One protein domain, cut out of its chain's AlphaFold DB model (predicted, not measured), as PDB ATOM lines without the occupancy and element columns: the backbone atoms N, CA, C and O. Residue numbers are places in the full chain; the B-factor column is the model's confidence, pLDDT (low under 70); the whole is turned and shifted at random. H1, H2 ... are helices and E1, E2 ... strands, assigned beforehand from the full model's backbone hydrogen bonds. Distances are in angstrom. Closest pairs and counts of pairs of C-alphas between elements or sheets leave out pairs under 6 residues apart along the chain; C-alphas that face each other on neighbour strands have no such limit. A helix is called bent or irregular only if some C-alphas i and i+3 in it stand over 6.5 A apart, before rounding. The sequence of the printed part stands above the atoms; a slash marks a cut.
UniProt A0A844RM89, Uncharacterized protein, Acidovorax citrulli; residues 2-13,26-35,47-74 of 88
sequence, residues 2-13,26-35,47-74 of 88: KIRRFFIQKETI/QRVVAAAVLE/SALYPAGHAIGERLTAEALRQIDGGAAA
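AT A GLANCE: This is residues 2 to 13, 26 to 35 and 47 to 74 of the 88 residues of an uncharacterized protein of Acidovorax citrulli (UniProt A0A844RM89). A long ribbon of two antiparallel strands, E1 and E2, has one long helix, H1, packed on it, mostly on E2; the short H2 follows at the end of H1. The printed part has 50 residues with two named strands, then two named helices: mixed, loose, radius of gyration of the C-alphas 12.3 A, elongated, spanning 37 by 21 by 12 A.

HOW THE PARTS SIT: Look first at E1, residues 3 to 13, antiparallel to E2, residues 26 to 34, at 169 degrees; N 4 and O 33, 2.8 A apart, are within hydrogen-bond range. H1, residues 47 to 67, comes closest to E2 at the C-alphas of Ala 30 and Leu 60, 5.4 A. After a tight link, H2, residues 71 to 74, is close to H1 but not clearly touching; their closest C-alphas, of Leu 65 and Gly 71, are 5.0 A apart. In H1, 14 of 17 O i to N i+4 pairs are within range; H2 is too short for one.

IN THESE COORDINATES: Find C-alpha 3 at (-24.319, 39.574, 41.192); from there E1 runs 30.1 A. E2 measures 26.3 A, H1 31.2 A. H1 is only just irregular: C-alphas 48 and 51 are 6.8 A apart. H2 ends at C-alpha 74, (-10.751, 57.912, 23.853).

THE WHOLE: Residues 14 to 25 and 36 to 46 are not printed; C-alphas 13 and 26 are 6.3 A apart, 35 and 47 15.5 A. No printed residue is under 70 in pLDDT.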
ATOM      1  N   LYS A   2     -22.324  37.043  44.781       85.56
ATOM      2  CA  LYS A   2     -23.392  36.906  43.783       85.56
ATOM      3  C   LYS A   2     -23.776  38.273  43.210       85.56
ATOM      4  O   LYS A   2     -24.057  39.205  43.966       85.56
ATOM      5  N   ILE A   3     -23.808  38.385  41.883       89.38
ATOM      6  CA  ILE A   3     -24.319  39.574  41.192       89.38
ATOM      7  C   ILE A   3     -25.811  39.376  40.930       89.38
ATOM      8  O   ILE A   3     -26.214  38.366  40.358       89.38
ATOM      9  N   ARG A   4     -26.633  40.334  41.363       92.25
ATOM     10  CA  ARG A   4     -28.092  40.311  41.177       92.25
ATOM     11  C   ARG A   4     -28.542  41.069  39.934       92.25
ATOM     12  O   ARG A   4     -29.556  40.720  39.346       92.25
ATOM     13  N   ARG A   5     -27.823  42.131  39.568       93.38
ATOM     14  CA  ARG A   5     -28.157  42.988  38.427       93.38
ATOM     15  C   ARG A   5     -26.900  43.619  37.853       93.38
ATOM     16  O   ARG A   5     -26.017  44.008  38.613       93.38
ATOM     17  N   PHE A   6     -26.884  43.769  36.536       95.06
ATOM     18  CA  PHE A   6     -25.989  44.667  35.817       95.06
ATOM     19  C   PHE A   6     -26.788  45.813  35.208       95.06
ATOM     20  O   PHE A   6     -27.953  45.649  34.845       95.06
ATOM     21  N   PHE A   7     -26.157  46.975  35.131       96.31
ATOM     22  CA  PHE A   7     -26.710  48.173  34.528       96.31
ATOM     23  C   PHE A   7     -25.622  48.870  33.726       96.31
ATOM     24  O   PHE A   7     -24.493  48.998  34.199       96.31
ATOM     25  N   ILE A   8     -25.975  49.312  32.526       97.56
ATOM     26  CA  ILE A   8     -25.113  50.107  31.664       97.56
ATOM     27  C   ILE A   8     -25.959  51.256  31.141       97.56
ATOM     28  O   ILE A   8     -27.078  51.038  30.675       97.56
ATOM     29  N   GLN A   9     -25.414  52.462  31.193       97.75
ATOM     30  CA  GLN A   9     -26.003  53.637  30.572       97.75
ATOM     31  C   GLN A   9     -24.930  54.351  29.766       97.75
ATOM     32  O   GLN A   9     -23.906  54.738  30.324       97.75
ATOM     33  N   LYS A  10     -25.182  54.531  28.466       97.62
ATOM     34  CA  LYS A  10     -24.408  55.410  27.588       97.62
ATOM     35  C   LYS A  10     -25.215  56.679  27.355       97.62
ATOM     36  O   LYS A  10     -26.380  56.618  26.976       97.62
ATOM     37  N   GLU A  11     -24.580  57.816  27.565       97.69
ATOM     38  CA  GLU A  11     -25.088  59.132  27.218       97.69
ATOM     39  C   GLU A  11     -24.204  59.707  26.111       97.69
ATOM     40  O   GLU A  11     -22.975  59.652  26.194       97.69
ATOM     41  N   THR A  12     -24.835  60.246  25.071       96.56
ATOM     42  CA  THR A  12     -24.157  61.002  24.017       96.56
ATOM     43  C   THR A  12     -24.665  62.430  24.071       96.56
ATOM     44  O   THR A  12     -25.853  62.677  23.881       96.56
ATOM     45  N   ILE A  13     -23.763  63.356  24.371       95.19
ATOM     46  CA  ILE A  13     -24.075  64.757  24.623       95.19
ATOM     47  C   ILE A  13     -23.574  65.560  23.423       95.19
ATOM     48  O   ILE A  13     -22.354  65.655  23.232       95.19
ATOM     49  N   GLN A  26     -19.134  61.585  25.106       96.81
ATOM     50  CA  GLN A  26     -19.740  60.325  25.529       96.81
ATOM     51  C   GLN A  26     -19.466  60.082  27.007       96.81
ATOM     52  O   GLN A  26     -18.345  60.265  27.481       96.81
ATOM     53  N   ARG A  27     -20.495  59.657  27.740       97.50
ATOM     54  CA  ARG A  27     -20.372  59.199  29.126       97.50
ATOM     55  C   ARG A  27     -20.961  57.810  29.228       97.50
ATOM     56  O   ARG A  27     -22.071  57.580  28.762       97.50
ATOM     57  N   VAL A  28     -20.231  56.893  29.849       98.19
ATOM     58  CA  VAL A  28     -20.718  55.538  30.103       98.19
ATOM     59  C   VAL A  28     -20.610  55.237  31.586       98.19
ATOM     60  O   VAL A  28     -19.559  55.424  32.193       98.19
ATOM     61  N   VAL A  29     -21.704  54.752  32.165       98.00
ATOM     62  CA  VAL A  29     -21.747  54.224  33.528       98.00
ATOM     63  C   VAL A  29     -22.061  52.741  33.445       98.00
ATOM     64  O   VAL A  29     -23.122  52.365  32.954       98.00
ATOM     65  N   ALA A  30     -21.159  51.905  33.955       98.00
ATOM     66  CA  ALA A  30     -21.403  50.487  34.190       98.00
ATOM     67  C   ALA A  30     -21.482  50.237  35.702       98.00
ATOM     68  O   ALA A  30     -20.591  50.632  36.453       98.00
ATOM     69  N   ALA A  31     -22.543  49.574  36.155       97.25
ATOM     70  CA  ALA A  31     -22.784  49.286  37.563       97.25
ATOM     71  C   ALA A  31     -23.268  47.847  37.776       97.25
ATOM     72  O   ALA A  31     -23.929  47.248  36.923       97.25
ATOM     73  N   ALA A  32     -22.970  47.302  38.955       95.75
ATOM     74  CA  ALA A  32     -23.457  46.002  39.395       95.75
ATOM     75  C   ALA A  32     -24.089  46.107  40.785       95.75
ATOM     76  O   ALA A  32     -23.569  46.783  41.671       95.75
ATOM     77  N   VAL A  33     -25.196  45.395  40.988       94.50
ATOM     78  CA  VAL A  33     -25.812  45.219  42.307       94.50
ATOM     79  C   VAL A  33     -25.395  43.866  42.852       94.50
ATOM     80  O   VAL A  33     -25.660  42.828  42.241       94.50
ATOM     81  N   LEU A  34     -24.765  43.886  44.019       91.62
ATOM     82  CA  LEU A  34     -24.118  42.728  44.619       91.62
ATOM     83  C   LEU A  34     -24.793  42.372  45.935       91.62
ATOM     84  O   LEU A  34     -25.337  43.233  46.630       91.62
ATOM     85  N   GLU A  35     -24.750  41.094  46.282       90.31
ATOM     86  CA  GLU A  35     -25.055  40.665  47.639       90.31
ATOM     87  C   GLU A  35     -23.891  41.035  48.568       90.31
ATOM     88  O   GLU A  35     -22.745  40.658  48.314       90.31
ATOM     89  N   SER A  47     -11.571  42.500  54.175       92.75
ATOM     90  CA  SER A  47     -10.677  41.931  53.153       92.75
ATOM     91  C   SER A  47     -11.368  40.926  52.221       92.75
ATOM     92  O   SER A  47     -11.044  40.857  51.035       92.75
ATOM     93  N   ALA A  48     -12.407  40.231  52.697       88.06
ATOM     94  CA  ALA A  48     -13.222  39.329  51.880       88.06
ATOM     95  C   ALA A  48     -13.936  40.018  50.693       88.06
ATOM     96  O   ALA A  48     -14.347  39.342  49.748       88.06
ATOM     97  N   LEU A  49     -14.090  41.350  50.708       89.81
ATOM     98  CA  LEU A  49     -14.662  42.111  49.590       89.81
ATOM     99  C   LEU A  49     -13.643  42.414  48.490       89.81
ATOM    100  O   LEU A  49     -14.059  42.706  47.370       89.81
ATOM    101  N   TYR A  50     -12.337  42.364  48.767       91.56
ATOM    102  CA  TYR A  50     -11.319  42.850  47.827       91.56
ATOM    103  C   TYR A  50     -11.237  42.010  46.547       91.56
ATOM    104  O   TYR A  50     -11.307  42.606  45.469       91.56
ATOM    105  N   PRO A  51     -11.199  40.660  46.601       90.06
ATOM    106  CA  PRO A  51     -11.148  39.850  45.383       90.06
ATOM    107  C   PRO A  51     -12.394  40.040  44.513       90.06
ATOM    108  O   PRO A  51     -12.310  40.165  43.294       90.06
ATOM    109  N   ALA A  52     -13.567  40.121  45.150       86.81
ATOM    110  CA  ALA A  52     -14.817  40.375  44.449       86.81
ATOM    111  C   ALA A  52     -14.847  41.781  43.832       86.81
ATOM    112  O   ALA A  52     -15.263  41.935  42.687       86.81
ATOM    113  N   GLY A  53     -14.387  42.795  44.570       90.31
ATOM    114  CA  GLY A  53     -14.289  44.171  44.094       90.31
ATOM    115  C   GLY A  53     -13.361  44.307  42.890       90.31
ATOM    116  O   GLY A  53     -13.722  44.987  41.933       90.31
ATOM    117  N   HIS A  54     -12.221  43.614  42.902       92.62
ATOM    118  CA  HIS A  54     -11.287  43.576  41.779       92.62
ATOM    119  C   HIS A  54     -11.933  42.964  40.527       92.62
ATOM    120  O   HIS A  54     -12.076  43.657  39.521       92.62
ATOM    121  N   ALA A  55     -12.446  41.732  40.622       91.81
ATOM    122  CA  ALA A  55     -13.061  41.038  39.485       91.81
ATOM    123  C   ALA A  55     -14.267  41.798  38.897       91.81
ATOM    124  O   ALA A  55     -14.504  41.809  37.687       91.81
ATOM    125  N   ILE A  56     -15.054  42.457  39.751       93.62
ATOM    126  CA  ILE A  56     -16.194  43.263  39.302       93.62
ATOM    127  C   ILE A  56     -15.716  44.566  38.662       93.62
ATOM    128  O   ILE A  56     -16.256  44.950  37.628       93.62
ATOM    129  N   GLY A  57     -14.706  45.224  39.230       95.25
ATOM    130  CA  GLY A  57     -14.108  46.434  38.665       95.25
ATOM    131  C   GLY A  57     -13.560  46.213  37.256       95.25
ATOM    132  O   GLY A  57     -13.840  47.015  36.363       95.25
ATOM    133  N   GLU A  58     -12.869  45.095  37.029       95.88
ATOM    134  CA  GLU A  58     -12.386  44.704  35.699       95.88
ATOM    135  C   GLU A  58     -13.543  44.505  34.718       95.88
ATOM    136  O   GLU A  58     -13.555  45.084  33.630       95.88
ATOM    137  N   ARG A  59     -14.568  43.745  35.122       95.38
ATOM    138  CA  ARG A  59     -15.732  43.479  34.271       95.38
ATOM    139  C   ARG A  59     -16.502  44.751  33.913       95.38
ATOM    140  O   ARG A  59     -16.897  44.905  32.760       95.38
ATOM    141  N   LEU A  60     -16.734  45.639  34.882       97.00
ATOM    142  CA  LEU A  60     -17.443  46.903  34.660       97.00
ATOM    143  C   LEU A  60     -16.643  47.836  33.751       97.00
ATOM    144  O   LEU A  60     -17.222  48.430  32.846       97.00
ATOM    145  N   THR A  61     -15.325  47.915  33.941       97.38
ATOM    146  CA  THR A  61     -14.438  48.700  33.072       97.38
ATOM    147  C   THR A  61     -14.472  48.172  31.642       97.38
ATOM    148  O   THR A  61     -14.719  48.938  30.716       97.38
ATOM    149  N   ALA A  62     -14.299  46.861  31.449       96.88
ATOM    150  CA  ALA A  62     -14.327  46.253  30.122       96.88
ATOM    151  C   ALA A  62     -15.665  46.491  29.406       96.88
ATOM    152  O   ALA A  62     -15.693  46.775  28.211       96.88
ATOM    153  N   GLU A  63     -16.777  46.398  30.135       96.38
ATOM    154  CA  GLU A  63     -18.100  46.664  29.581       96.38
ATOM    155  C   GLU A  63     -18.300  48.142  29.244       96.38
ATOM    156  O   GLU A  63     -18.804  48.445  28.171       96.38
ATOM    157  N   ALA A  64     -17.857  49.065  30.099       97.56
ATOM    158  CA  ALA A  64     -17.945  50.492  29.809       97.56
ATOM    159  C   ALA A  64     -17.141  50.867  28.553       97.56
ATOM    160  O   ALA A  64     -17.644  51.579  27.686       97.56
ATOM    161  N   LEU A  65     -15.924  50.333  28.420       97.62
ATOM    162  CA  LEU A  65     -15.050  50.584  27.274       97.62
ATOM    163  C   LEU A  65     -15.613  50.036  25.959       97.62
ATOM    164  O   LEU A  65     -15.408  50.660  24.925       97.62
ATOM    165  N   ARG A  66     -16.359  48.922  25.988       97.19
ATOM    166  CA  ARG A  66     -17.068  48.404  24.802       97.19
ATOM    167  C   ARG A  66     -18.116  49.374  24.258       97.19
ATOM    168  O   ARG A  66     -18.472  49.275  23.090       97.19
ATOM    169  N   GLN A  67     -18.622  50.275  25.096       97.25
ATOM    170  CA  GLN A  67     -19.661  51.230  24.721       97.25
ATOM    171  C   GLN A  67     -19.089  52.594  24.308       97.25
ATOM    172  O   GLN A  67     -19.826  53.389  23.731       97.25
ATOM    173  N   ILE A  68     -17.825  52.896  24.619       96.75
ATOM    174  CA  ILE A  68     -17.179  54.167  24.258       96.75
ATOM    175  C   ILE A  68     -16.586  54.043  22.857       96.75
ATOM    176  O   ILE A  68     -15.781  53.151  22.588       96.75
ATOM    177  N   ASP A  69     -16.944  54.967  21.973       95.62
ATOM    178  CA  ASP A  69     -16.389  54.990  20.624       95.62
ATOM    179  C   ASP A  69     -14.897  55.362  20.708       95.62
ATOM    180  O   ASP A  69     -14.523  56.341  21.351       95.62
ATOM    181  N   GLY A  70     -14.029  54.549  20.101       95.12
ATOM    182  CA  GLY A  70     -12.570  54.659  20.264       95.12
ATOM    183  C   GLY A  70     -12.010  53.952  21.510       95.12
ATOM    184  O   GLY A  70     -10.792  53.902  21.692       95.12
ATOM    185  N   GLY A  71     -12.869  53.350  22.339       96.00
ATOM    186  CA  GLY A  71     -12.477  52.505  23.464       96.00
ATOM    187  C   GLY A  71     -11.614  53.230  24.501       96.00
ATOM    188  O   GLY A  71     -11.818  54.405  24.795       96.00
ATOM    189  N   ALA A  72     -10.634  52.520  25.070       95.94
ATOM    190  CA  ALA A  72      -9.778  53.042  26.141       95.94
ATOM    191  C   ALA A  72      -8.980  54.291  25.739       95.94
ATOM    192  O   ALA A  72      -8.787  55.179  26.563       95.94
ATOM    193  N   ALA A  73      -8.547  54.376  24.478       96.94
ATOM    194  CA  ALA A  73      -7.746  55.495  23.984       96.94
ATOM    195  C   ALA A  73      -8.535  56.815  23.912       96.94
ATOM    196  O   ALA A  73      -7.932  57.884  23.899       96.94
ATOM    197  N   ALA A  74      -9.870  56.747  23.879       95.38
ATOM    198  CA  ALA A  74     -10.751  57.912  23.853       95.38
ATOM    199  C   ALA A  74     -11.180  58.388  25.255       95.38
ATOM    200  O   ALA A  74     -11.911  59.373  25.372       95.38
TER     201      ALA A  74